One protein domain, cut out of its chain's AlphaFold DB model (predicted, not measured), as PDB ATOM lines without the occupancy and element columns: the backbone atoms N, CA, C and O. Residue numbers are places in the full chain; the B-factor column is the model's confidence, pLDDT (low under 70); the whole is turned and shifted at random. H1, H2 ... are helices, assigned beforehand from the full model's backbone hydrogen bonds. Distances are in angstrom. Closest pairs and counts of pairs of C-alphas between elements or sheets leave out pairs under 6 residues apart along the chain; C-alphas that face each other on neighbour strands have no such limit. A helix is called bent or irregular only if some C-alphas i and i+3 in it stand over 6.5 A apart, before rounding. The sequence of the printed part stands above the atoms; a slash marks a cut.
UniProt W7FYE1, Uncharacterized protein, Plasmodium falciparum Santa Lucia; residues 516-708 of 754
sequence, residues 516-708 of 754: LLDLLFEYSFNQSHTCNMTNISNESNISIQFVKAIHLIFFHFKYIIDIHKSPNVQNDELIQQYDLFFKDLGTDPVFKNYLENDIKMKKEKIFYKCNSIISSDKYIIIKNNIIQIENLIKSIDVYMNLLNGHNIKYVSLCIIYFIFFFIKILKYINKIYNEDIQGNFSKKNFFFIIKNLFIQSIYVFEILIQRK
ATOM      1  N   LEU A 516     192.082 187.558 236.604       59.94
ATOM      2  CA  LEU A 516     192.343 187.038 235.264       59.94
ATOM      3  C   LEU A 516     191.720 187.925 234.178       59.94
ATOM      4  O   LEU A 516     192.325 188.117 233.129       59.94
ATOM      5  N   LEU A 517     190.527 188.469 234.433       60.47
ATOM      6  CA  LEU A 517     189.879 189.447 233.561       60.47
ATOM      7  C   LEU A 517     190.767 190.690 233.396       60.47
ATOM      8  O   LEU A 517     191.024 191.104 232.269       60.47
ATOM      9  N   ASP A 518     191.291 191.229 234.497       59.00
ATOM     10  CA  ASP A 518     192.197 192.379 234.484       59.00
ATOM     11  C   ASP A 518     193.486 192.051 233.715       59.00
ATOM     12  O   ASP A 518     193.828 192.763 232.776       59.00
ATOM     13  N   LEU A 519     194.127 190.907 233.994       59.59
ATOM     14  CA  LEU A 519     195.343 190.441 233.306       59.59
ATOM     15  C   LEU A 519     195.161 190.276 231.783       59.59
ATOM     16  O   LEU A 519     196.102 190.440 231.010       59.59
ATOM     17  N   LEU A 520     193.958 189.908 231.339       57.09
ATOM     18  CA  LEU A 520     193.629 189.716 229.924       57.09
ATOM     19  C   LEU A 520     193.400 191.033 229.176       57.09
ATOM     20  O   LEU A 520     193.579 191.081 227.956       57.09
ATOM     21  N   PHE A 521     192.977 192.087 229.875       55.53
ATOM     22  CA  PHE A 521     192.624 193.372 229.269       55.53
ATOM     23  C   PHE A 521     193.590 194.513 229.626       55.53
ATOM     24  O   PHE A 521     193.541 195.563 228.975       55.53
ATOM     25  N   GLU A 522     194.509 194.313 230.572       49.44
ATOM     26  CA  GLU A 522     195.672 195.174 230.772       49.44
ATOM     27  C   GLU A 522     196.700 194.975 229.652       49.44
ATOM     28  O   GLU A 522     197.059 193.866 229.266       49.44
ATOM     29  N   TYR A 523     197.182 196.089 229.099       40.31
ATOM     30  CA  TYR A 523     198.137 196.095 227.987       40.31
ATOM     31  C   TYR A 523     199.590 195.829 228.425       40.31
ATOM     32  O   TYR A 523     200.469 195.732 227.567       40.31
ATOM     33  N   SER A 524     199.847 195.717 229.731       39.91
ATOM     34  CA  SER A 524     201.177 195.592 230.329       39.91
ATOM     35  C   SER A 524     201.179 194.535 231.431       39.91
ATOM     36  O   SER A 524     200.518 194.704 232.453       39.91
ATOM     37  N   PHE A 525     201.974 193.476 231.263       39.66
ATOM     38  CA  PHE A 525     202.363 192.596 232.368       39.66
ATOM     39  C   PHE A 525     203.281 193.389 233.316       39.66
ATOM     40  O   PHE A 525     204.499 193.384 233.160       39.66
ATOM     41  N   ASN A 526     202.716 194.127 234.275       36.31
ATOM     42  CA  ASN A 526     203.524 194.802 235.293       36.31
ATOM     43  C   ASN A 526     204.107 193.779 236.290       36.31
ATOM     44  O   ASN A 526     203.504 192.739 236.572       36.31
ATOM     45  N   GLN A 527     205.285 194.085 236.850       34.06
ATOM     46  CA  GLN A 527     206.032 193.255 237.816       34.06
ATOM     47  C   GLN A 527     205.199 192.756 239.014       34.06
ATOM     48  O   GLN A 527     205.510 191.708 239.575       34.06
ATOM     49  N   SER A 528     204.127 193.456 239.389       32.56
ATOM     50  CA  SER A 528     203.205 193.075 240.469       32.56
ATOM     51  C   SER A 528     202.375 191.819 240.169       32.56
ATOM     52  O   SER A 528     202.007 191.106 241.101       32.56
ATOM     53  N   HIS A 529     202.102 191.510 238.896       40.41
ATOM     54  CA  HIS A 529     201.199 190.417 238.495       40.41
ATOM     55  C   HIS A 529     201.871 189.034 238.452       40.41
ATOM     56  O   HIS A 529     201.207 188.001 238.355       40.41
ATOM     57  N   THR A 530     203.202 188.981 238.520       34.53
ATOM     58  CA  THR A 530     203.955 187.714 238.515       34.53
ATOM     59  C   THR A 530     204.168 187.153 239.925       34.53
ATOM     60  O   THR A 530     204.193 185.941 240.095       34.53
ATOM     61  N   CYS A 531     204.204 188.000 240.960       30.05
ATOM     62  CA  CYS A 531     204.680 187.621 242.297       30.05
ATOM     63  C   CYS A 531     203.740 186.757 243.171       30.05
ATOM     64  O   CYS A 531     204.177 186.322 244.230       30.05
ATOM     65  N   ASN A 532     202.497 186.456 242.772       33.59
ATOM     66  CA  ASN A 532     201.530 185.728 243.623       33.59
ATOM     67  C   ASN A 532     201.050 184.382 243.035       33.59
ATOM     68  O   ASN A 532     199.919 183.959 243.264       33.59
ATOM     69  N   MET A 533     201.899 183.685 242.274       39.69
ATOM     70  CA  MET A 533     201.544 182.443 241.560       39.69
ATOM     71  C   MET A 533     201.476 181.172 242.429       39.69
ATOM     72  O   MET A 533     201.035 180.129 241.950       39.69
ATOM     73  N   THR A 534     201.890 181.218 243.697       35.94
ATOM     74  CA  THR A 534     202.068 180.010 244.527       35.94
ATOM     75  C   THR A 534     200.789 179.488 245.193       35.94
ATOM     76  O   THR A 534     200.766 178.327 245.585       35.94
ATOM     77  N   ASN A 535     199.710 180.283 245.256       36.69
ATOM     78  CA  ASN A 535     198.476 179.948 245.994       36.69
ATOM     79  C   ASN A 535     197.184 179.975 245.146       36.69
ATOM     80  O   ASN A 535     196.083 180.067 245.694       36.69
ATOM     81  N   ILE A 536     197.286 179.924 243.815       51.78
ATOM     82  CA  ILE A 536     196.123 180.065 242.923       51.78
ATOM     83  C   ILE A 536     195.564 178.690 242.505       51.78
ATOM     84  O   ILE A 536     196.291 177.701 242.437       51.78
ATOM     85  N   SER A 537     194.252 178.601 242.245       51.12
ATOM     86  CA  SER A 537     193.596 177.351 241.828       51.12
ATOM     87  C   SER A 537     194.183 176.813 240.516       51.12
ATOM     88  O   SER A 537     194.570 177.587 239.642       51.12
ATOM     89  N   ASN A 538     194.171 175.491 240.314       60.16
ATOM     90  CA  ASN A 538     194.727 174.860 239.105       60.16
ATOM     91  C   ASN A 538     194.189 175.470 237.790       60.16
ATOM     92  O   ASN A 538     194.955 175.694 236.856       60.16
ATOM     93  N   GLU A 539     192.895 175.811 237.748       55.81
ATOM     94  CA  GLU A 539     192.233 176.402 236.570       55.81
ATOM     95  C   GLU A 539     192.798 177.785 236.214       55.81
ATOM     96  O   GLU A 539     192.988 178.129 235.044       55.81
ATOM     97  N   SER A 540     193.089 178.584 237.240       60.97
ATOM     98  CA  SER A 540     193.646 179.924 237.068       60.97
ATOM     99  C   SER A 540     195.128 179.880 236.705       60.97
ATOM    100  O   SER A 540     195.553 180.681 235.882       60.97
ATOM    101  N   ASN A 541     195.894 178.902 237.198       71.31
ATOM    102  CA  ASN A 541     197.287 178.717 236.787       71.31
ATOM    103  C   ASN A 541     197.390 178.403 235.283       71.31
ATOM    104  O   ASN A 541     198.116 179.090 234.572       71.31
ATOM    105  N   ILE A 542     196.602 177.450 234.762       77.75
ATOM    106  CA  ILE A 542     196.594 177.125 233.319       77.75
ATOM    107  C   ILE A 542     196.194 178.346 232.487       77.75
ATOM    108  O   ILE A 542     196.848 178.663 231.495       77.75
ATOM    109  N   SER A 543     195.154 179.062 232.923       77.44
ATOM    110  CA  SER A 543     194.704 180.286 232.260       77.44
ATOM    111  C   SER A 543     195.813 181.347 232.237       77.44
ATOM    112  O   SER A 543     196.085 181.921 231.191       77.44
ATOM    113  N   ILE A 544     196.528 181.567 233.346       77.44
ATOM    114  CA  ILE A 544     197.654 182.511 233.400       77.44
ATOM    115  C   ILE A 544     198.789 182.072 232.467       77.44
ATOM    116  O   ILE A 544     199.348 182.913 231.768       77.44
ATOM    117  N   GLN A 545     199.123 180.779 232.409       81.31
ATOM    118  CA  GLN A 545     200.161 180.274 231.501       81.31
ATOM    119  C   GLN A 545     199.774 180.458 230.027       81.31
ATOM    120  O   GLN A 545     200.611 180.864 229.222       81.31
ATOM    121  N   PHE A 546     198.499 180.253 229.685       86.19
ATOM    122  CA  PHE A 546     197.963 180.558 228.358       86.19
ATOM    123  C   PHE A 546     198.112 182.049 228.010       86.19
ATOM    124  O   PHE A 546     198.603 182.402 226.935       86.19
ATOM    125  N   VAL A 547     197.769 182.939 228.947       82.06
ATOM    126  CA  VAL A 547     197.927 184.390 228.768       82.06
ATOM    127  C   VAL A 547     199.395 184.792 228.635       82.06
ATOM    128  O   VAL A 547     199.719 185.605 227.769       82.06
ATOM    129  N   LYS A 548     200.291 184.210 229.442       82.19
ATOM    130  CA  LYS A 548     201.742 184.427 229.343       82.19
ATOM    131  C   LYS A 548     202.271 184.035 227.961       82.19
ATOM    132  O   LYS A 548     202.991 184.826 227.358       82.19
ATOM    133  N   ALA A 549     201.871 182.875 227.431       87.69
ATOM    134  CA  ALA A 549     202.283 182.417 226.102       87.69
ATOM    135  C   ALA A 549     201.832 183.382 224.988       87.69
ATOM    136  O   ALA A 549     202.629 183.759 224.128       87.69
ATOM    137  N   ILE A 550     200.582 183.856 225.037       87.06
ATOM    138  CA  ILE A 550     200.067 184.859 224.089       87.06
ATOM    139  C   ILE A 550     200.827 186.188 224.186       87.06
ATOM    140  O   ILE A 550     201.169 186.789 223.164       87.06
ATOM    141  N   HIS A 551     201.112 186.664 225.396       84.81
ATOM    142  CA  HIS A 551     201.865 187.904 225.574       84.81
ATOM    143  C   HIS A 551     203.305 187.783 225.085       84.81
ATOM    144  O   HIS A 551     203.809 188.727 224.479       84.81
ATOM    145  N   LEU A 552     203.934 186.622 225.266       88.19
ATOM    146  CA  LEU A 552     205.259 186.351 224.721       88.19
ATOM    147  C   LEU A 552     205.250 186.383 223.183       88.19
ATOM    148  O   LEU A 552     206.142 186.966 222.571       88.19
ATOM    149  N   ILE A 553     204.193 185.870 222.539       90.12
ATOM    150  CA  ILE A 553     204.004 186.010 221.084       90.12
ATOM    151  C   ILE A 553     203.924 187.489 220.678       90.12
ATOM    152  O   ILE A 553     204.601 187.913 219.739       90.12
ATOM    153  N   PHE A 554     203.129 188.302 221.383       86.06
ATOM    154  CA  PHE A 554     203.055 189.740 221.104       86.06
ATOM    155  C   PHE A 554     204.383 190.461 221.335       86.06
ATOM    156  O   PHE A 554     204.705 191.368 220.566       86.06
ATOM    157  N   PHE A 555     205.148 190.063 222.351       87.62
ATOM    158  CA  PHE A 555     206.484 190.585 222.614       87.62
ATOM    159  C   PHE A 555     207.406 190.355 221.410       87.62
ATOM    160  O   PHE A 555     207.974 191.314 220.893       87.62
ATOM    161  N   HIS A 556     207.471 189.126 220.885       88.81
ATOM    162  CA  HIS A 556     208.279 188.819 219.703       88.81
ATOM    163  C   HIS A 556     207.830 189.605 218.461       88.81
ATOM    164  O   HIS A 556     208.665 190.151 217.743       88.81
ATOM    165  N   PHE A 557     206.520 189.739 218.218       85.44
ATOM    166  CA  PHE A 557     206.015 190.565 217.111       85.44
ATOM    167  C   PHE A 557     206.377 192.045 217.256       85.44
ATOM    168  O   PHE A 557     206.723 192.691 216.266       85.44
ATOM    169  N   LYS A 558     206.293 192.590 218.475       82.94
ATOM    170  CA  LYS A 558     206.700 193.968 218.764       82.94
ATOM    171  C   LYS A 558     208.196 194.145 218.501       82.94
ATOM    172  O   LYS A 558     208.567 195.067 217.787       82.94
ATOM    173  N   TYR A 559     209.020 193.213 218.977       84.19
ATOM    174  CA  TYR A 559     210.465 193.249 218.774       84.19
ATOM    175  C   TYR A 559     210.858 193.204 217.289       84.19
ATOM    176  O   TYR A 559     211.706 193.979 216.855       84.19
ATOM    177  N   ILE A 560     210.187 192.372 216.481       84.31
ATOM    178  CA  ILE A 560     210.382 192.342 215.020       84.31
ATOM    179  C   ILE A 560     210.107 193.722 214.396       84.31
ATOM    180  O   ILE A 560     210.884 194.181 213.561       84.31
ATOM    181  N   ILE A 561     209.031 194.405 214.807       80.31
ATOM    182  CA  ILE A 561     208.706 195.760 214.328       80.31
ATOM    183  C   ILE A 561     209.764 196.774 214.772       80.31
ATOM    184  O   ILE A 561     210.150 197.640 213.985       80.31
ATOM    185  N   ASP A 562     210.242 196.680 216.010       78.25
ATOM    186  CA  ASP A 562     211.226 197.615 216.558       78.25
ATOM    187  C   ASP A 562     212.582 197.478 215.834       78.25
ATOM    188  O   ASP A 562     213.169 198.490 215.442       78.25
ATOM    189  N   ILE A 563     213.023 196.246 215.533       78.19
ATOM    190  CA  ILE A 563     214.206 195.972 214.686       78.19
ATOM    191  C   ILE A 563     214.031 196.531 213.272       78.19
ATOM    192  O   ILE A 563     214.993 197.005 212.654       78.19
ATOM    193  N   HIS A 564     212.812 196.458 212.741       73.38
ATOM    194  CA  HIS A 564     212.509 196.975 211.415       73.38
ATOM    195  C   HIS A 564     212.601 198.509 211.369       73.38
ATOM    196  O   HIS A 564     213.057 199.078 210.378       73.38
ATOM    197  N   LYS A 565     212.172 199.196 212.433       73.06
ATOM    198  CA  LYS A 565     212.086 200.666 212.478       73.06
ATOM    199  C   LYS A 565     213.376 201.361 212.862       73.06
ATOM    200  O   LYS A 565     213.597 202.480 212.410       73.06
ATOM    201  N   SER A 566     214.193 200.738 213.705       65.00
ATOM    202  CA  SER A 566     215.400 201.368 214.229       65.00
ATOM    203  C   SER A 566     216.673 200.678 213.725       65.00
ATOM    204  O   SER A 566     216.772 199.449 213.745       65.00
ATOM    205  N   PRO A 567     217.699 201.440 213.308       55.78
ATOM    206  CA  PRO A 567     219.040 200.903 213.121       55.78
ATOM    207  C   PRO A 567     219.722 200.545 214.448       55.78
ATOM    208  O   PRO A 567     220.649 199.756 214.405       55.78
ATOM    209  N   ASN A 568     219.254 201.054 215.598       57.75
ATOM    210  CA  ASN A 568     219.780 200.749 216.934       57.75
ATOM    211  C   ASN A 568     218.614 200.509 217.910       57.75
ATOM    212  O   ASN A 568     217.951 201.454 218.342       57.75
ATOM    213  N   VAL A 569     218.331 199.251 218.243       61.22
ATOM    214  CA  VAL A 569     217.357 198.900 219.291       61.22
ATOM    215  C   VAL A 569     218.117 198.760 220.612       61.22
ATOM    216  O   VAL A 569     219.071 197.989 220.683       61.22
ATOM    217  N   GLN A 570     217.721 199.501 221.652       61.22
ATOM    218  CA  GLN A 570     218.260 199.304 223.003       61.22
ATOM    219  C   GLN A 570     217.794 197.940 223.527       61.22
ATOM    220  O   GLN A 570     216.641 197.775 223.921       61.22
ATOM    221  N   ASN A 571     218.679 196.944 223.484       70.50
ATOM    222  CA  ASN A 571     218.318 195.570 223.832       70.50
ATOM    223  C   ASN A 571     218.190 195.350 225.345       70.50
ATOM    224  O   ASN A 571     217.429 194.476 225.741       70.50
ATOM    225  N   ASP A 572     218.863 196.133 226.192       74.44
ATOM    226  CA  ASP A 572     218.944 195.836 227.631       74.44
ATOM    227  C   ASP A 572     217.581 195.878 228.338       74.44
ATOM    228  O   ASP A 572     217.243 194.960 229.085       74.44
ATOM    229  N   GLU A 573     216.752 196.888 228.060       77.12
ATOM    230  CA  GLU A 573     215.406 196.982 228.644       77.12
ATOM    231  C   GLU A 573     214.487 195.858 228.130       77.12
ATOM    232  O   GLU A 573     213.713 195.271 228.885       77.12
ATOM    233  N   LEU A 574     214.603 195.500 226.849       79.00
ATOM    234  CA  LEU A 574     213.816 194.428 226.235       79.00
ATOM    235  C   LEU A 574     214.229 193.042 226.741       79.00
ATOM    236  O   LEU A 574     213.367 192.188 226.944       79.00
ATOM    237  N   ILE A 575     215.521 192.828 226.993       81.94
ATOM    238  CA  ILE A 575     216.039 191.615 227.629       81.94
ATOM    239  C   ILE A 575     215.492 191.514 229.055       81.94
ATOM    240  O   ILE A 575     214.986 190.464 229.438       81.94
ATOM    241  N   GLN A 576     215.500 192.607 229.823       80.88
ATOM    242  CA  GLN A 576     214.897 192.615 231.160       80.88
ATOM    243  C   GLN A 576     213.395 192.302 231.114       80.88
ATOM    244  O   GLN A 576     212.910 191.516 231.927       80.88
ATOM    245  N   GLN A 577     212.656 192.854 230.144       80.12
ATOM    246  CA  GLN A 577     211.239 192.530 229.940       80.12
ATOM    247  C   GLN A 577     211.025 191.056 229.568       80.12
ATOM    248  O   GLN A 577     210.086 190.433 230.060       80.12
ATOM    249  N   TYR A 578     211.898 190.484 228.737       84.19
ATOM    250  CA  TYR A 578     211.863 189.065 228.387       84.19
ATOM    251  C   TYR A 578     212.091 188.170 229.613       84.19
ATOM    252  O   TYR A 578     211.378 187.187 229.812       84.19
ATOM    253  N   ASP A 579     213.015 188.548 230.493       82.56
ATOM    254  CA  ASP A 579     213.364 187.777 231.691       82.56
ATOM    255  C   ASP A 579     212.211 187.680 232.691       82.56
ATOM    256  O   ASP A 579     212.062 186.670 233.383       82.56
ATOM    257  N   LEU A 580     211.332 188.686 232.714       81.56
ATOM    258  CA  LEU A 580     210.132 188.673 233.550       81.56
ATOM    259  C   LEU A 580     209.164 187.537 233.194       81.56
ATOM    260  O   LEU A 580     208.449 187.063 234.079       81.56
ATOM    261  N   PHE A 581     209.160 187.041 231.949       79.12
ATOM    262  CA  PHE A 581     208.339 185.884 231.571       79.12
ATOM    263  C   PHE A 581     208.792 184.589 232.260       79.12
ATOM    264  O   PHE A 581     207.979 183.678 232.439       79.12
ATOM    265  N   PHE A 582     210.054 184.527 232.699       80.62
ATOM    266  CA  PHE A 582     210.705 183.323 233.215       80.62
ATOM    267  C   PHE A 582     211.156 183.442 234.676       80.62
ATOM    268  O   PHE A 582     211.913 182.605 235.148       80.62
ATOM    269  N   LYS A 583     210.699 184.448 235.428       74.06
ATOM    270  CA  LYS A 583     211.135 184.660 236.822       74.06
ATOM    271  C   LYS A 583     210.810 183.480 237.758       74.06
ATOM    272  O   LYS A 583     211.573 183.190 238.676       74.06
ATOM    273  N   ASP A 584     209.717 182.762 237.491       71.38
ATOM    274  CA  ASP A 584     209.213 181.667 238.328       71.38
ATOM    275  C   ASP A 584     209.450 180.294 237.682       71.38
ATOM    276  O   ASP A 584     208.497 179.583 237.342       71.38
ATOM    277  N   LEU A 585     210.716 179.904 237.493       70.12
ATOM    278  CA  LEU A 585     211.068 178.574 236.964       70.12
ATOM    279  C   LEU A 585     210.756 177.433 237.937       70.12
ATOM    280  O   LEU A 585     210.802 176.283 237.541       70.12
ATOM    281  N   GLY A 586     210.381 177.717 239.187       66.94
ATOM    282  CA  GLY A 586     210.091 176.702 240.198       66.94
ATOM    283  C   GLY A 586     211.279 176.384 241.108       66.94
ATOM    284  O   GLY A 586     212.313 177.048 241.071       66.94
ATOM    285  N   THR A 587     211.094 175.390 241.980       68.00
ATOM    286  CA  THR A 587     212.027 175.064 243.075       68.00
ATOM    287  C   THR A 587     212.942 173.880 242.787       68.00
ATOM    288  O   THR A 587     213.877 173.649 243.547       68.00
ATOM    289  N   ASP A 588     212.691 173.125 241.718       74.88
ATOM    290  CA  ASP A 588     213.497 171.957 241.391       74.88
ATOM    291  C   ASP A 588     214.821 172.377 240.748       74.88
ATOM    292  O   ASP A 588     214.807 172.895 239.628       74.88
ATOM    293  N   PRO A 589     215.965 172.173 241.425       71.00
ATOM    294  CA  PRO A 589     217.235 172.729 240.978       71.00
ATOM    295  C   PRO A 589     217.705 172.118 239.655       71.00
ATOM    296  O   PRO A 589     218.408 172.775 238.898       71.00
ATOM    297  N   VAL A 590     217.311 170.879 239.350       75.81
ATOM    298  CA  VAL A 590     217.791 170.167 238.162       75.81
ATOM    299  C   VAL A 590     217.093 170.683 236.911       75.81
ATOM    300  O   VAL A 590     217.743 171.115 235.963       75.81
ATOM    301  N   PHE A 591     215.760 170.706 236.921       80.31
ATOM    302  CA  PHE A 591     214.996 171.248 235.795       80.31
ATOM    303  C   PHE A 591     215.181 172.757 235.649       80.31
ATOM    304  O   PHE A 591     215.217 173.264 234.529       80.31
ATOM    305  N   LYS A 592     215.357 173.472 236.766       83.12
ATOM    306  CA  LYS A 592     215.686 174.896 236.745       83.12
ATOM    307  C   LYS A 592     217.000 175.153 236.005       83.12
ATOM    308  O   LYS A 592     216.996 175.981 235.104       83.12
ATOM    309  N   ASN A 593     218.069 174.404 236.298       84.19
ATOM    310  CA  ASN A 593     219.344 174.532 235.582       84.19
ATOM    311  C   ASN A 593     219.186 174.296 234.071       84.19
ATOM    312  O   ASN A 593     219.700 175.076 233.268       84.19
ATOM    313  N   TYR A 594     218.443 173.250 233.676       88.31
ATOM    314  CA  TYR A 594     218.150 172.987 232.263       88.31
ATOM    315  C   TYR A 594     217.462 174.182 231.598       88.31
ATOM    316  O   TYR A 594     217.896 174.633 230.540       88.31
ATOM    317  N   LEU A 595     216.393 174.690 232.224       88.44
ATOM    318  CA  LEU A 595     215.595 175.789 231.690       88.44
ATOM    319  C   LEU A 595     216.381 177.099 231.647       88.44
ATOM    320  O   LEU A 595     216.269 177.827 230.670       88.44
ATOM    321  N   GLU A 596     217.200 177.403 232.653       88.38
ATOM    322  CA  GLU A 596     218.061 178.590 232.645       88.38
ATOM    323  C   GLU A 596     219.038 178.565 231.463       88.38
ATOM    324  O   GLU A 596     219.177 179.569 230.760       88.38
ATOM    325  N   ASN A 597     219.648 177.409 231.187       88.75
ATOM    326  CA  ASN A 597     220.512 177.222 230.023       88.75
ATOM    327  C   ASN A 597     219.734 177.333 228.701       88.75
ATOM    328  O   ASN A 597     220.164 178.054 227.801       88.75
ATOM    329  N   ASP A 598     218.575 176.678 228.595       89.56
ATOM    330  CA  ASP A 598     217.700 176.723 227.415       89.56
ATOM    331  C   ASP A 598     217.236 178.159 227.105       89.56
ATOM    332  O   ASP A 598     217.328 178.632 225.969       89.56
ATOM    333  N   ILE A 599     216.823 178.905 228.132       89.81
ATOM    334  CA  ILE A 599     216.420 180.311 228.019       89.81
ATOM    335  C   ILE A 599     217.619 181.177 227.631       89.81
ATOM    336  O   ILE A 599     217.488 182.034 226.759       89.81
ATOM    337  N   LYS A 600     218.799 180.962 228.228       88.50
ATOM    338  CA  LYS A 600     220.020 181.689 227.858       88.50
ATOM    339  C   LYS A 600     220.362 181.477 226.380       88.50
ATOM    340  O   LYS A 600     220.576 182.459 225.674       88.50
ATOM    341  N   MET A 601     220.331 180.235 225.895       86.69
ATOM    342  CA  MET A 601     220.563 179.923 224.478       86.69
ATOM    343  C   MET A 601     219.537 180.601 223.563       86.69
ATOM    344  O   MET A 601     219.896 181.124 222.508       86.69
ATOM    345  N   LYS A 602     218.261 180.643 223.963       88.88
ATOM    346  CA  LYS A 602     217.227 181.371 223.214       88.88
ATOM    347  C   LYS A 602     217.493 182.864 223.172       88.88
ATOM    348  O   LYS A 602     217.423 183.432 222.087       88.88
ATOM    349  N   LYS A 603     217.844 183.489 224.303       87.75
ATOM    350  CA  LYS A 603     218.200 184.918 224.355       87.75
ATOM    351  C   LYS A 603     219.306 185.249 223.358       87.75
ATOM    352  O   LYS A 603     219.183 186.226 222.629       87.75
ATOM    353  N   GLU A 604     220.337 184.412 223.277       84.19
ATOM    354  CA  GLU A 604     221.446 184.597 222.332       84.19
ATOM    355  C   GLU A 604     221.024 184.492 220.862       84.19
ATOM    356  O   GLU A 604     221.644 185.119 220.007       84.19
ATOM    357  N   LYS A 605     219.966 183.730 220.557       85.94
ATOM    358  CA  LYS A 605     219.413 183.596 219.200       85.94
ATOM    359  C   LYS A 605     218.444 184.720 218.830       85.94
ATOM    360  O   LYS A 605     218.318 185.034 217.644       85.94
ATOM    361  N   ILE A 606     217.708 185.261 219.803       86.44
ATOM    362  CA  ILE A 606     216.621 186.223 219.558       86.44
ATOM    363  C   ILE A 606     217.032 187.680 219.768       86.44
ATOM    364  O   ILE A 606     216.360 188.530 219.200       86.44
ATOM    365  N   PHE A 607     218.084 187.975 220.539       82.75
ATOM    366  CA  PHE A 607     218.578 189.335 220.796       82.75
ATOM    367  C   PHE A 607     219.987 189.541 220.222       82.75
ATOM    368  O   PHE A 607     220.793 188.615 220.164       82.75
ATOM    369  N   TYR A 608     220.302 190.774 219.816       71.00
ATOM    370  CA  TYR A 608     221.600 191.130 219.226       71.00
ATOM    371  C   TYR A 608     222.639 191.539 220.286       71.00
ATOM    372  O   TYR A 608     222.277 192.114 221.312       71.00
ATOM    373  N   LYS A 609     223.934 191.299 220.019       62.81
ATOM    374  CA  LYS A 609     225.052 191.603 220.943       62.81
ATOM    375  C   LYS A 609     225.968 192.778 220.525       62.81
ATOM    376  O   LYS A 609     226.854 193.110 221.300       62.81
ATOM    377  N   CYS A 610     225.823 193.404 219.346       52.00
ATOM    378  CA  CYS A 610     226.800 194.397 218.838       52.00
ATOM    379  C   CYS A 610     226.187 195.750 218.407       52.00
ATOM    380  O   CYS A 610     225.009 195.844 218.095       52.00
ATOM    381  N   ASN A 611     226.998 196.814 218.363       51.50
ATOM    382  CA  ASN A 611     226.554 198.200 218.110       51.50
ATOM    383  C   ASN A 611     226.519 198.618 216.621       51.50
ATOM    384  O   ASN A 611     226.227 199.772 216.317       51.50
ATOM    385  N   SER A 612     226.805 197.713 215.683       51.62
ATOM    386  CA  SER A 612     226.724 197.975 214.238       51.62
ATOM    387  C   SER A 612     225.985 196.835 213.551       51.62
ATOM    388  O   SER A 612     226.391 195.676 213.663       51.62
ATOM    389  N   ILE A 613     224.882 197.146 212.870       55.84
ATOM    390  CA  ILE A 613     224.030 196.131 212.254       55.84
ATOM    391  C   ILE A 613     224.385 195.929 210.778       55.84
ATOM    392  O   ILE A 613     224.249 196.855 209.980       55.84
ATOM    393  N   ILE A 614     224.744 194.698 210.404       59.69
ATOM    394  CA  ILE A 614     224.768 194.241 209.007       59.69
ATOM    395  C   ILE A 614     223.369 193.696 208.657       59.69
ATOM    396  O   ILE A 614     222.707 193.066 209.484       59.69
ATOM    397  N   SER A 615     222.875 193.949 207.441       60.06
ATOM    398  CA  SER A 615     221.530 193.539 206.995       60.06
ATOM    399  C   SER A 615     221.272 192.024 207.090       60.06
ATOM    400  O   SER A 615     220.139 191.619 207.363       60.06
ATOM    401  N   SER A 616     222.310 191.194 206.940       60.84
ATOM    402  CA  SER A 616     222.254 189.733 207.107       60.84
ATOM    403  C   SER A 616     221.853 189.305 208.521       60.84
ATOM    404  O   SER A 616     221.065 188.372 208.687       60.84
ATOM    405  N   ASP A 617     222.327 190.018 209.542       68.62
ATOM    406  CA  ASP A 617     222.128 189.633 210.941       68.62
ATOM    407  C   ASP A 617     220.713 189.979 211.420       68.62
ATOM    408  O   ASP A 617     220.098 189.212 212.168       68.62
ATOM    409  N   LYS A 618     220.126 191.072 210.900       74.44
ATOM    410  CA  LYS A 618     218.707 191.414 211.129       74.44
ATOM    411  C   LYS A 618     217.781 190.302 210.660       74.44
ATOM    412  O   LYS A 618     216.839 189.939 211.364       74.44
ATOM    413  N   TYR A 619     218.042 189.767 209.469       77.12
ATOM    414  CA  TYR A 619     217.213 188.720 208.886       77.12
ATOM    415  C   TYR A 619     217.245 187.439 209.731       77.12
ATOM    416  O   TYR A 619     216.191 186.859 209.997       77.12
ATOM    417  N   ILE A 620     218.426 187.030 210.208       81.44
ATOM    418  CA  ILE A 620     218.585 185.851 211.073       81.44
ATOM    419  C   ILE A 620     217.807 186.031 212.383       81.44
ATOM    420  O   ILE A 620     217.060 185.136 212.776       81.44
ATOM    421  N   ILE A 621     217.909 187.198 213.024       83.69
ATOM    422  CA  ILE A 621     217.188 187.485 214.272       83.69
ATOM    423  C   ILE A 621     215.674 187.468 214.064       83.69
ATOM    424  O   ILE A 621     214.945 186.855 214.849       83.69
ATOM    425  N   ILE A 622     215.181 188.113 213.004       82.38
ATOM    426  CA  ILE A 622     213.748 188.123 212.686       82.38
ATOM    427  C   ILE A 622     213.264 186.698 212.409       82.38
ATOM    428  O   ILE A 622     212.234 186.291 212.943       82.38
ATOM    429  N   LYS A 623     214.032 185.904 211.652       85.75
ATOM    430  CA  LYS A 623     213.732 184.489 211.402       85.75
ATOM    431  C   LYS A 623     213.674 183.681 212.703       85.75
ATOM    432  O   LYS A 623     212.726 182.923 212.892       85.75
ATOM    433  N   ASN A 624     214.623 183.871 213.618       88.44
ATOM    434  CA  ASN A 624     214.623 183.200 214.919       88.44
ATOM    435  C   ASN A 624     213.393 183.588 215.756       88.44
ATOM    436  O   ASN A 624     212.739 182.715 216.320       88.44
ATOM    437  N   ASN A 625     213.016 184.870 215.781       89.88
ATOM    438  CA  ASN A 625     211.799 185.329 216.457       89.88
ATOM    439  C   ASN A 625     210.521 184.751 215.813       89.88
ATOM    440  O   ASN A 625     209.611 184.341 216.530       89.88
ATOM    441  N   ILE A 626     210.460 184.648 214.479       89.31
ATOM    442  CA  ILE A 626     209.360 183.989 213.749       89.31
ATOM    443  C   ILE A 626     209.242 182.511 214.146       89.31
ATOM    444  O   ILE A 626     208.133 182.045 214.408       89.31
ATOM    445  N   ILE A 627     210.362 181.788 214.250       89.50
ATOM    446  CA  ILE A 627     210.381 180.383 214.695       89.50
ATOM    447  C   ILE A 627     209.849 180.259 216.131       89.50
ATOM    448  O   ILE A 627     209.042 179.370 216.410       89.50
ATOM    449  N   GLN A 628     210.239 181.163 217.038       91.25
ATOM    450  CA  GLN A 628     209.725 181.162 218.415       91.25
ATOM    451  C   GLN A 628     208.215 181.444 218.463       91.25
ATOM    452  O   GLN A 628     207.482 180.734 219.150       91.25
ATOM    453  N   ILE A 629     207.722 182.408 217.675       92.62
ATOM    454  CA  ILE A 629     206.279 182.669 217.524       92.62
ATOM    455  C   ILE A 629     205.550 181.417 217.025       92.62
ATOM    456  O   ILE A 629     204.497 181.062 217.555       92.62
ATOM    457  N   GLU A 630     206.095 180.737 216.015       91.44
ATOM    458  CA  GLU A 630     205.492 179.527 215.459       91.44
ATOM    459  C   GLU A 630     205.386 178.409 216.508       91.44
ATOM    460  O   GLU A 630     204.324 177.797 216.646       91.44
ATOM    461  N   ASN A 631     206.456 178.169 217.272       90.81
ATOM    462  CA  ASN A 631     206.476 177.171 218.341       90.81
ATOM    463  C   ASN A 631     205.449 177.491 219.436       90.81
ATOM    464  O   ASN A 631     204.700 176.603 219.844       90.81
ATOM    465  N   LEU A 632     205.350 178.760 219.847       92.94
ATOM    466  CA  LEU A 632     204.357 179.203 220.827       92.94
ATOM    467  C   LEU A 632     202.923 179.001 220.311       92.94
ATOM    468  O   LEU A 632     202.079 178.489 221.041       92.94
ATOM    469  N   ILE A 633     202.633 179.321 219.044       92.69
ATOM    470  CA  ILE A 633     201.292 179.121 218.464       92.69
ATOM    471  C   ILE A 633     200.924 177.634 218.416       92.69
ATOM    472  O   ILE A 633     199.805 177.279 218.773       92.69
ATOM    473  N   LYS A 634     201.852 176.742 218.047       91.62
ATOM    474  CA  LYS A 634     201.613 175.282 217.978       91.62
ATOM    475  C   LYS A 634     201.225 174.626 219.308       91.62
ATOM    476  O   LYS A 634     200.842 173.457 219.300       91.62
ATOM    477  N   SER A 635     201.376 175.342 220.419       91.44
ATOM    478  CA  SER A 635     201.062 174.867 221.766       91.44
ATOM    479  C   SER A 635     199.657 175.255 222.253       91.44
ATOM    480  O   SER A 635     199.232 174.805 223.316       91.44
ATOM    481  N   ILE A 636     198.941 176.117 221.516       91.38
ATOM    482  CA  ILE A 636     197.649 176.675 221.946       91.38
ATOM    483  C   ILE A 636     196.604 175.577 222.176       91.38
ATOM    484  O   ILE A 636     195.878 175.628 223.167       91.38
ATOM    485  N   ASP A 637     196.563 174.564 221.318       90.06
ATOM    486  CA  ASP A 637     195.704 173.387 221.434       90.06
ATOM    487  C   ASP A 637     195.897 172.663 222.765       90.06
ATOM    488  O   ASP A 637     194.919 172.253 223.384       90.06
ATOM    489  N   VAL A 638     197.134 172.566 223.257       89.56
ATOM    490  CA  VAL A 638     197.436 171.971 224.565       89.56
ATOM    491  C   VAL A 638     196.773 172.767 225.684       89.56
ATOM    492  O   VAL A 638     196.061 172.191 226.506       89.56
ATOM    493  N   TYR A 639     196.945 174.092 225.705       88.31
ATOM    494  CA  TYR A 639     196.303 174.948 226.709       88.31
ATOM    495  C   TYR A 639     194.779 174.849 226.647       88.31
ATOM    496  O   TYR A 639     194.123 174.719 227.680       88.31
ATOM    497  N   MET A 640     194.214 174.878 225.442       85.94
ATOM    498  CA  MET A 640     192.772 174.824 225.231       85.94
ATOM    499  C   MET A 640     192.178 173.471 225.629       85.94
ATOM    500  O   MET A 640     191.136 173.440 226.282       85.94
ATOM    501  N   ASN A 641     192.860 172.364 225.331       85.06
ATOM    502  CA  ASN A 641     192.451 171.025 225.755       85.06
ATOM    503  C   ASN A 641     192.518 170.854 227.275       85.06
ATOM    504  O   ASN A 641     191.589 170.306 227.866       85.06
ATOM    505  N   LEU A 642     193.556 171.382 227.931       81.56
ATOM    506  CA  LEU A 642     193.629 171.393 229.394       81.56
ATOM    507  C   LEU A 642     192.480 172.221 229.992       81.56
ATOM    508  O   LEU A 642     191.776 171.752 230.886       81.56
ATOM    509  N   LEU A 643     192.224 173.417 229.452       79.81
ATOM    510  CA  LEU A 643     191.090 174.263 229.841       79.81
ATOM    511  C   LEU A 643     189.738 173.572 229.607       79.81
ATOM    512  O   LEU A 643     188.826 173.751 230.411       79.81
ATOM    513  N   ASN A 644     189.609 172.722 228.587       76.62
ATOM    514  CA  ASN A 644     188.394 171.955 228.299       76.62
ATOM    515  C   ASN A 644     188.003 170.965 229.419       76.62
ATOM    516  O   ASN A 644     186.909 170.409 229.380       76.62
ATOM    517  N   GLY A 645     188.838 170.738 230.438       71.31
ATOM    518  CA  GLY A 645     188.464 170.018 231.665       71.31
ATOM    519  C   GLY A 645     187.870 170.903 232.773       71.31
ATOM    520  O   GLY A 645     187.221 170.397 233.683       71.31
ATOM    521  N   HIS A 646     188.042 172.224 232.686       73.06
ATOM    522  CA  HIS A 646     187.839 173.171 233.789       73.06
ATOM    523  C   HIS A 646     186.492 173.897 233.756       73.06
ATOM    524  O   HIS A 646     185.658 173.668 232.876       73.06
ATOM    525  N   ASN A 647     186.252 174.782 234.727       76.56
ATOM    526  CA  ASN A 647     185.041 175.588 234.803       76.56
ATOM    527  C   ASN A 647     184.811 176.413 233.522       76.56
ATOM    528  O   ASN A 647     185.657 177.178 233.049       76.56
ATOM    529  N   ILE A 648     183.604 176.266 232.982       75.94
ATOM    530  CA  ILE A 648     183.140 176.834 231.717       75.94
ATOM    531  C   ILE A 648     183.295 178.366 231.625       75.94
ATOM    532  O   ILE A 648     183.536 178.884 230.533       75.94
ATOM    533  N   LYS A 649     183.295 179.091 232.757       74.50
ATOM    534  CA  LYS A 649     183.566 180.540 232.796       74.50
ATOM    535  C   LYS A 649     185.004 180.896 232.397       74.50
ATOM    536  O   LYS A 649     185.195 181.867 231.668       74.50
ATOM    537  N   TYR A 650     186.002 180.137 232.856       75.69
ATOM    538  CA  TYR A 650     187.417 180.374 232.522       75.69
ATOM    539  C   TYR A 650     187.717 179.991 231.073       75.69
ATOM    540  O   TYR A 650     188.397 180.730 230.367       75.69
ATOM    541  N   VAL A 651     187.133 178.882 230.607       79.50
ATOM    542  CA  VAL A 651     187.229 178.457 229.203       79.50
ATOM    543  C   VAL A 651     186.653 179.526 228.279       79.50
ATOM    544  O   VAL A 651     187.328 179.968 227.357       79.50
ATOM    545  N   SER A 652     185.440 180.003 228.573       78.12
ATOM    546  CA  SER A 652     184.780 181.064 227.801       78.12
ATOM    547  C   SER A 652     185.634 182.330 227.719       78.12
ATOM    548  O   SER A 652     185.739 182.947 226.661       78.12
ATOM    549  N   LEU A 653     186.283 182.699 228.824       77.56
ATOM    550  CA  LEU A 653     187.146 183.868 228.895       77.56
ATOM    551  C   LEU A 653     188.425 183.708 228.048       77.56
ATOM    552  O   LEU A 653     188.781 184.617 227.297       77.56
ATOM    553  N   CYS A 654     189.069 182.538 228.094       83.06
ATOM    554  CA  CYS A 654     190.236 182.237 227.258       83.06
ATOM    555  C   CYS A 654     189.880 182.167 225.764       83.06
ATOM    556  O   CYS A 654     190.654 182.648 224.940       83.06
ATOM    557  N   ILE A 655     188.694 181.653 225.407       84.38
ATOM    558  CA  ILE A 655     188.181 181.661 224.024       84.38
ATOM    559  C   ILE A 655     188.017 183.097 223.515       84.38
ATOM    560  O   ILE A 655     188.498 183.425 222.431       84.38
ATOM    561  N   ILE A 656     187.370 183.972 224.297       79.25
ATOM    562  CA  ILE A 656     187.217 185.393 223.942       79.25
ATOM    563  C   ILE A 656     188.591 186.018 223.688       79.25
ATOM    564  O   ILE A 656     188.801 186.685 222.672       79.25
ATOM    565  N   TYR A 657     189.541 185.777 224.591       80.31
ATOM    566  CA  TYR A 657     190.889 186.306 224.455       80.31
ATOM    567  C   TYR A 657     191.619 185.769 223.222       80.31
ATOM    568  O   TYR A 657     192.237 186.550 222.499       80.31
ATOM    569  N   PHE A 658     191.487 184.473 222.926       87.00
ATOM    570  CA  PHE A 658     192.036 183.869 221.715       87.00
ATOM    571  C   PHE A 658     191.490 184.534 220.446       87.00
ATOM    572  O   PHE A 658     192.261 184.836 219.541       87.00
ATOM    573  N   ILE A 659     190.185 184.819 220.373       82.94
ATOM    574  CA  ILE A 659     189.578 185.488 219.207       82.94
ATOM    575  C   ILE A 659     190.190 186.880 219.005       82.94
ATOM    576  O   ILE A 659     190.547 187.263 217.886       82.94
ATOM    577  N   PHE A 660     190.370 187.644 220.085       79.00
ATOM    578  CA  PHE A 660     191.038 188.943 219.998       79.00
ATOM    579  C   PHE A 660     192.493 188.826 219.578       79.00
ATOM    580  O   PHE A 660     192.959 189.594 218.733       79.00
ATOM    581  N   PHE A 661     193.198 187.862 220.157       84.75
ATOM    582  CA  PHE A 661     194.562 187.525 219.802       84.75
ATOM    583  C   PHE A 661     194.686 187.194 218.308       84.75
ATOM    584  O   PHE A 661     195.509 187.803 217.625       84.75
ATOM    585  N   PHE A 662     193.807 186.339 217.781       84.94
ATOM    586  CA  PHE A 662     193.742 185.938 216.378       84.94
ATOM    587  C   PHE A 662     193.617 187.154 215.450       84.94
ATOM    588  O   PHE A 662     194.443 187.361 214.560       84.94
ATOM    589  N   ILE A 663     192.639 188.029 215.710       79.94
ATOM    590  CA  ILE A 663     192.415 189.246 214.911       79.94
ATOM    591  C   ILE A 663     193.624 190.187 214.996       79.94
ATOM    592  O   ILE A 663     194.031 190.794 214.000       79.94
ATOM    593  N   LYS A 664     194.196 190.351 216.193       82.12
ATOM    594  CA  LYS A 664     195.304 191.278 216.438       82.12
ATOM    595  C   LYS A 664     196.593 190.797 215.771       82.12
ATOM    596  O   LYS A 664     197.274 191.628 215.174       82.12
ATOM    597  N   ILE A 665     196.896 189.497 215.792       84.06
ATOM    598  CA  ILE A 665     198.050 188.931 215.077       84.06
ATOM    599  C   ILE A 665     197.951 189.180 213.579       84.06
ATOM    600  O   ILE A 665     198.921 189.650 212.992       84.06
ATOM    601  N   LEU A 666     196.796 188.931 212.958       83.25
ATOM    602  CA  LEU A 666     196.642 189.163 211.518       83.25
ATOM    603  C   LEU A 666     196.911 190.631 211.150       83.25
ATOM    604  O   LEU A 666     197.559 190.913 210.144       83.25
ATOM    605  N   LYS A 667     196.500 191.573 212.011       81.38
ATOM    606  CA  LYS A 667     196.838 192.998 211.856       81.38
ATOM    607  C   LYS A 667     198.336 193.273 212.022       81.38
ATOM    608  O   LYS A 667     198.870 194.074 211.264       81.38
ATOM    609  N   TYR A 668     199.004 192.632 212.983       81.88
ATOM    610  CA  TYR A 668     200.456 192.748 213.172       81.88
ATOM    611  C   TYR A 668     201.237 192.218 211.968       81.88
ATOM    612  O   TYR A 668     202.121 192.913 211.477       81.88
ATOM    613  N   ILE A 669     200.871 191.042 211.453       82.00
ATOM    614  CA  ILE A 669     201.490 190.453 210.260       82.00
ATOM    615  C   ILE A 669     201.308 191.383 209.058       82.00
ATOM    616  O   ILE A 669     202.278 191.686 208.371       82.00
ATOM    617  N   ASN A 670     200.092 191.897 208.838       79.81
ATOM    618  CA  ASN A 670     199.830 192.836 207.745       79.81
ATOM    619  C   ASN A 670     200.632 194.140 207.901       79.81
ATOM    620  O   ASN A 670     201.142 194.683 206.928       79.81
ATOM    621  N   LYS A 671     200.783 194.637 209.133       79.56
ATOM    622  CA  LYS A 671     201.598 195.820 209.417       79.56
ATOM    623  C   LYS A 671     203.074 195.589 209.091       79.56
ATOM    624  O   LYS A 671     203.655 196.430 208.424       79.56
ATOM    625  N   ILE A 672     203.650 194.465 209.521       76.88
ATOM    626  CA  ILE A 672     205.047 194.110 209.220       76.88
ATOM    627  C   ILE A 672     205.247 193.983 207.708       76.88
ATOM    628  O   ILE A 672     206.208 194.519 207.177       76.88
ATOM    629  N   TYR A 673     204.307 193.338 207.014       74.31
ATOM    630  CA  TYR A 673     204.344 193.208 205.559       74.31
ATOM    631  C   TYR A 673     204.331 194.566 204.842       74.31
ATOM    632  O   TYR A 673     205.080 194.767 203.896       74.31
ATOM    633  N   ASN A 674     203.506 195.510 205.303       71.69
ATOM    634  CA  ASN A 674     203.430 196.847 204.710       71.69
ATOM    635  C   ASN A 674     204.634 197.735 205.066       71.69
ATOM    636  O   ASN A 674     204.926 198.675 204.334       71.69
ATOM    637  N   GLU A 675     205.294 197.477 206.198       68.69
ATOM    638  CA  GLU A 675     206.488 198.212 206.629       68.69
ATOM    639  C   GLU A 675     207.773 197.693 205.938       68.69
ATOM    640  O   GLU A 675     208.738 198.451 205.883       68.69
ATOM    641  N   ASP A 676     207.778 196.489 205.339       66.19
ATOM    642  CA  ASP A 676     208.914 195.884 204.605       66.19
ATOM    643  C   ASP A 676     209.184 196.529 203.230       66.19
ATOM    644  O   ASP A 676     209.004 195.938 202.165       66.19
ATOM    645  N   ILE A 677     209.652 197.778 203.265       47.94
ATOM    646  CA  ILE A 677     209.953 198.634 202.104       47.94
ATOM    647  C   ILE A 677     211.034 198.030 201.176       47.94
ATOM    648  O   ILE A 677     211.125 198.421 200.014       47.94
ATOM    649  N   GLN A 678     211.840 197.069 201.649       50.44
ATOM    650  CA  GLN A 678     212.942 196.462 200.882       50.44
ATOM    651  C   GLN A 678     212.602 195.106 200.238       50.44
ATOM    652  O   GLN A 678     213.430 194.571 199.505       50.44
ATOM    653  N   GLY A 679     211.413 194.539 200.483       54.12
ATOM    654  CA  GLY A 679     211.000 193.260 199.886       54.12
ATOM    655  C   GLY A 679     211.821 192.048 200.346       54.12
ATOM    656  O   GLY A 679     211.841 191.020 199.665       54.12
ATOM    657  N   ASN A 680     212.499 192.147 201.492       54.34
ATOM    658  CA  ASN A 680     213.369 191.088 202.011       54.34
ATOM    659  C   ASN A 680     212.573 189.960 202.695       54.34
ATOM    660  O   ASN A 680     213.061 188.831 202.822       54.34
ATOM    661  N   PHE A 681     211.331 190.217 203.115       57.59
ATOM    662  CA  PHE A 681     210.455 189.246 203.756       57.59
ATOM    663  C   PHE A 681     209.301 188.848 202.833       57.59
ATOM    664  O   PHE A 681     208.271 189.503 202.705       57.59
ATOM    665  N   SER A 682     209.436 187.675 202.216       55.34
ATOM    666  CA  SER A 682     208.350 187.110 201.415       55.34
ATOM    667  C   SER A 682     207.149 186.690 202.281       55.34
ATOM    668  O   SER A 682     207.309 186.261 203.429       55.34
ATOM    669  N   LYS A 683     205.942 186.670 201.685       60.25
ATOM    670  CA  LYS A 683     204.728 186.053 202.273       60.25
ATOM    671  C   LYS A 683     204.973 184.633 202.816       60.25
ATOM    672  O   LYS A 683     204.263 184.199 203.720       60.25
ATOM    673  N   LYS A 684     205.984 183.916 202.300       64.31
ATOM    674  CA  LYS A 684     206.354 182.568 202.760       64.31
ATOM    675  C   LYS A 684     206.846 182.549 204.212       64.31
ATOM    676  O   LYS A 684     206.604 181.561 204.894       64.31
ATOM    677  N   ASN A 685     207.457 183.627 204.714       70.25
ATOM    678  CA  ASN A 685     208.017 183.661 206.073       70.25
ATOM    679  C   ASN A 685     206.933 183.636 207.163       70.25
ATOM    680  O   ASN A 685     207.133 183.044 208.218       70.25
ATOM    681  N   PHE A 686     205.759 184.219 206.895       79.81
ATOM    682  CA  PHE A 686     204.614 184.195 207.815       79.81
ATOM    683  C   PHE A 686     203.588 183.108 207.478       79.81
ATOM    684  O   PHE A 686     202.643 182.907 208.239       79.81
ATOM    685  N   PHE A 687     203.762 182.384 206.367       82.31
ATOM    686  CA  PHE A 687     202.824 181.350 205.933       82.31
ATOM    687  C   PHE A 687     202.600 180.289 207.015       82.31
ATOM    688  O   PHE A 687     201.454 179.969 207.322       82.31
ATOM    689  N   PHE A 688     203.670 179.786 207.638       85.12
ATOM    690  CA  PHE A 688     203.553 178.779 208.696       85.12
ATOM    691  C   PHE A 688     202.891 179.328 209.963       85.12
ATOM    692  O   PHE A 688     202.087 178.626 210.571       85.12
ATOM    693  N   ILE A 689     203.136 180.594 210.315       88.38
ATOM    694  CA  ILE A 689     202.429 181.269 211.413       88.38
ATOM    695  C   ILE A 689     200.928 181.323 211.118       88.38
ATOM    696  O   ILE A 689     200.136 180.894 211.952       88.38
ATOM    697  N   ILE A 690     200.534 181.800 209.933       87.94
ATOM    698  CA  ILE A 690     199.123 181.908 209.535       87.94
ATOM    699  C   ILE A 690     198.479 180.518 209.496       87.94
ATOM    700  O   ILE A 690     197.433 180.314 210.106       87.94
ATOM    701  N   LYS A 691     199.124 179.542 208.845       90.75
ATOM    702  CA  LYS A 691     198.660 178.150 208.783       90.75
ATOM    703  C   LYS A 691     198.402 177.592 210.182       90.75
ATOM    704  O   LYS A 691     197.320 177.072 210.437       90.75
ATOM    705  N   ASN A 692     199.373 177.717 211.087       91.19
ATOM    706  CA  ASN A 692     199.221 177.219 212.449       91.19
ATOM    707  C   ASN A 692     198.137 177.996 213.205       91.19
ATOM    708  O   ASN A 692     197.330 177.363 213.866       91.19
ATOM    709  N   LEU A 693     198.030 179.319 213.051       91.81
ATOM    710  CA  LEU A 693     196.965 180.126 213.660       91.81
ATOM    711  C   LEU A 693     195.564 179.612 213.275       91.81
ATOM    712  O   LEU A 693     194.701 179.477 214.141       91.81
ATOM    713  N   PHE A 694     195.353 179.281 211.996       90.00
ATOM    714  CA  PHE A 694     194.098 178.691 211.524       90.00
ATOM    715  C   PHE A 694     193.874 177.281 212.083       90.00
ATOM    716  O   PHE A 694     192.781 177.008 212.573       90.00
ATOM    717  N   ILE A 695     194.896 176.419 212.102       89.38
ATOM    718  CA  ILE A 695     194.799 175.089 212.734       89.38
ATOM    719  C   ILE A 695     194.380 175.220 214.205       89.38
ATOM    720  O   ILE A 695     193.429 174.576 214.635       89.38
ATOM    721  N   GLN A 696     195.030 176.102 214.967       91.75
ATOM    722  CA  GLN A 696     194.692 176.340 216.373       91.75
ATOM    723  C   GLN A 696     193.278 176.904 216.544       91.75
ATOM    724  O   GLN A 696     192.588 176.560 217.500       91.75
ATOM    725  N   SER A 697     192.819 177.740 215.609       88.88
ATOM    726  CA  SER A 697     191.457 178.275 215.652       88.88
ATOM    727  C   SER A 697     190.392 177.189 215.503       88.88
ATOM    728  O   SER A 697     189.385 177.260 216.200       88.88
ATOM    729  N   ILE A 698     190.636 176.157 214.684       86.44
ATOM    730  CA  ILE A 698     189.724 175.013 214.541       86.44
ATOM    731  C   ILE A 698     189.529 174.337 215.901       86.44
ATOM    732  O   ILE A 698     188.396 174.241 216.361       86.44
ATOM    733  N   TYR A 699     190.616 173.999 216.604       84.69
ATOM    734  CA  TYR A 699     190.543 173.400 217.944       84.69
ATOM    735  C   TYR A 699     189.778 174.276 218.950       84.69
ATOM    736  O   TYR A 699     188.960 173.785 219.728       84.69
ATOM    737  N   VAL A 700     190.011 175.593 218.935       86.56
ATOM    738  CA  VAL A 700     189.308 176.533 219.824       86.56
ATOM    739  C   VAL A 700     187.805 176.558 219.531       86.56
ATOM    740  O   VAL A 700     186.998 176.532 220.464       86.56
ATOM    741  N   PHE A 701     187.420 176.608 218.255       81.31
ATOM    742  CA  PHE A 701     186.015 176.641 217.853       81.31
ATOM    743  C   PHE A 701     185.307 175.300 218.071       81.31
ATOM    744  O   PHE A 701     184.141 175.299 218.461       81.31
ATOM    745  N   GLU A 702     186.001 174.171 217.924       80.75
ATOM    746  CA  GLU A 702     185.472 172.853 218.291       80.75
ATOM    747  C   GLU A 702     185.093 172.794 219.775       80.75
ATOM    748  O   GLU A 702     183.978 172.392 220.106       80.75
ATOM    749  N   ILE A 703     185.963 173.270 220.675       80.56
ATOM    750  CA  ILE A 703     185.669 173.334 222.120       80.56
ATOM    751  C   ILE A 703     184.462 174.235 222.392       80.56
ATOM    752  O   ILE A 703     183.605 173.908 223.218       80.56
ATOM    753  N   LEU A 704     184.389 175.365 221.687       78.44
ATOM    754  CA  LEU A 704     183.289 176.316 221.795       78.44
ATOM    755  C   LEU A 704     181.943 175.633 221.470       78.44
ATOM    756  O   LEU A 704     180.986 175.729 222.247       78.44
ATOM    757  N   ILE A 705     181.897 174.883 220.364       72.94
ATOM    758  CA  ILE A 705     180.723 174.113 219.931       72.94
ATOM    759  C   ILE A 705     180.399 173.006 220.943       72.94
ATOM    760  O   ILE A 705     179.276 172.946 221.447       72.94
ATOM    761  N   GLN A 706     181.381 172.167 221.292       75.00
ATOM    762  CA  GLN A 706     181.203 171.015 222.183       75.00
ATOM    763  C   GLN A 706     180.656 171.414 223.559       75.00
ATOM    764  O   GLN A 706     179.750 170.765 224.082       75.00
ATOM    765  N   ARG A 707     181.175 172.498 224.150       72.00
ATOM    766  CA  ARG A 707     180.769 172.949 225.490       72.00
ATOM    767  C   ARG A 707     179.570 173.891 225.504       72.00
ATOM    768  O   ARG A 707     179.158 174.308 226.588       72.00
ATOM    769  N   LYS A 708     179.007 174.250 224.343       73.31
ATOM    770  CA  LYS A 708     177.910 175.230 224.215       73.31
ATOM    771  C   LYS A 708     178.188 176.524 225.003       73.31
ATOM    772  O   LYS A 708     177.292 177.103 225.621       73.31
TER     773      LYS A 708
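This is residues 516 to 708 of the 754 residues of an uncharacterized protein of Plasmodium falciparum Santa Lucia (UniProt W7FYE1). Four long helices, H2, H5, H7 and H8, pack side by side in a bundle, up and down, each running against the one before it in the chain; H2 and H7 are the longest, and H2 is nearest the middle. The short H1 packs on H2, H6 follows H5 and packs on H2 and H8, and on another side of the body H3 runs near H2 while H4 meets H5 at one end and slants away. The printed part has 193 residues with eight named helices, H1 to H8 in chain order, and no named strand; its class is all helix, with mostly aligned helix packing, the lines of most touching helices at a shallow tilt. It is compact, with a radius of gyration of the C-alphas of 17.6 A and spans of 51 by 39 by 28 A.

H2, residues 538 to 565, is 40.9 A long and begins at C-alpha 538 (194.727, 174.860, 239.105). H7, residues 648 to 675, is 40.4 A long. H8, residues 683 to 706, measures 34.3 A and ends at C-alpha 706 (181.203, 171.015, 222.183); it is irregular, with C-alphas 685 and 688 7.1 A apart. H5, residues 615 to 633, measures 27.4 A, and H4, residues 589 to 606, 25.3 A. The short helices are H1, residues 516 to 521, H3, residues 571 to 580, and H6, residues 636 to 643. C-alpha 516 is at (192.343, 187.038, 235.264).

H2 is the hub, touching four helices. It touches H5 at a shallow tilt of 19 degrees, opposite ways, the closest C-alphas being those of Ile 553 and Ile 629, 5.4 A apart. It touches H7 the same way at 7 degrees, closest at Ile 561 and Ile 672, 6.5 A. With residues 539 to 546 alone it touches H6, closest at Phe 546 and Tyr 639, 6.1 A; with residues 540 to 547 alone it touches H1, closest at Leu 520 and Val 547, 6.9 A. H8 touches H5, closest at Glu 630 and Ile 689, 5.4 A. H7 and H8 form a hairpin, closest at Ile 655 and Val 700, 6.7 A. H2 and H8 are apart, as are H5 and H7. H4 and H5 form a hairpin at a steep tilt of 44 degrees, H4 touching with residues 605 to 606 alone, closest at Ile 606 and Ile 621, 5.5 A. H3 and H2 are near each other, with 7 pairs of C-alphas within 10 A. Every O i to N i+4 pair is within hydrogen-bond range in H1, H2, H3, H4, H6 and H7; in H5 14 of 15 are, in H8 18 of 20.

The C-alphas of Ser 612 and Lys 708, the two farthest apart, are 54.8 A from each other. The printed part has no cut. The link from H1 to H2, residues 522 to 537, is long. Mean pLDDT of the printed part is 74.7; 51 residues are under 70, among them 516 to 540 and 675 to 684.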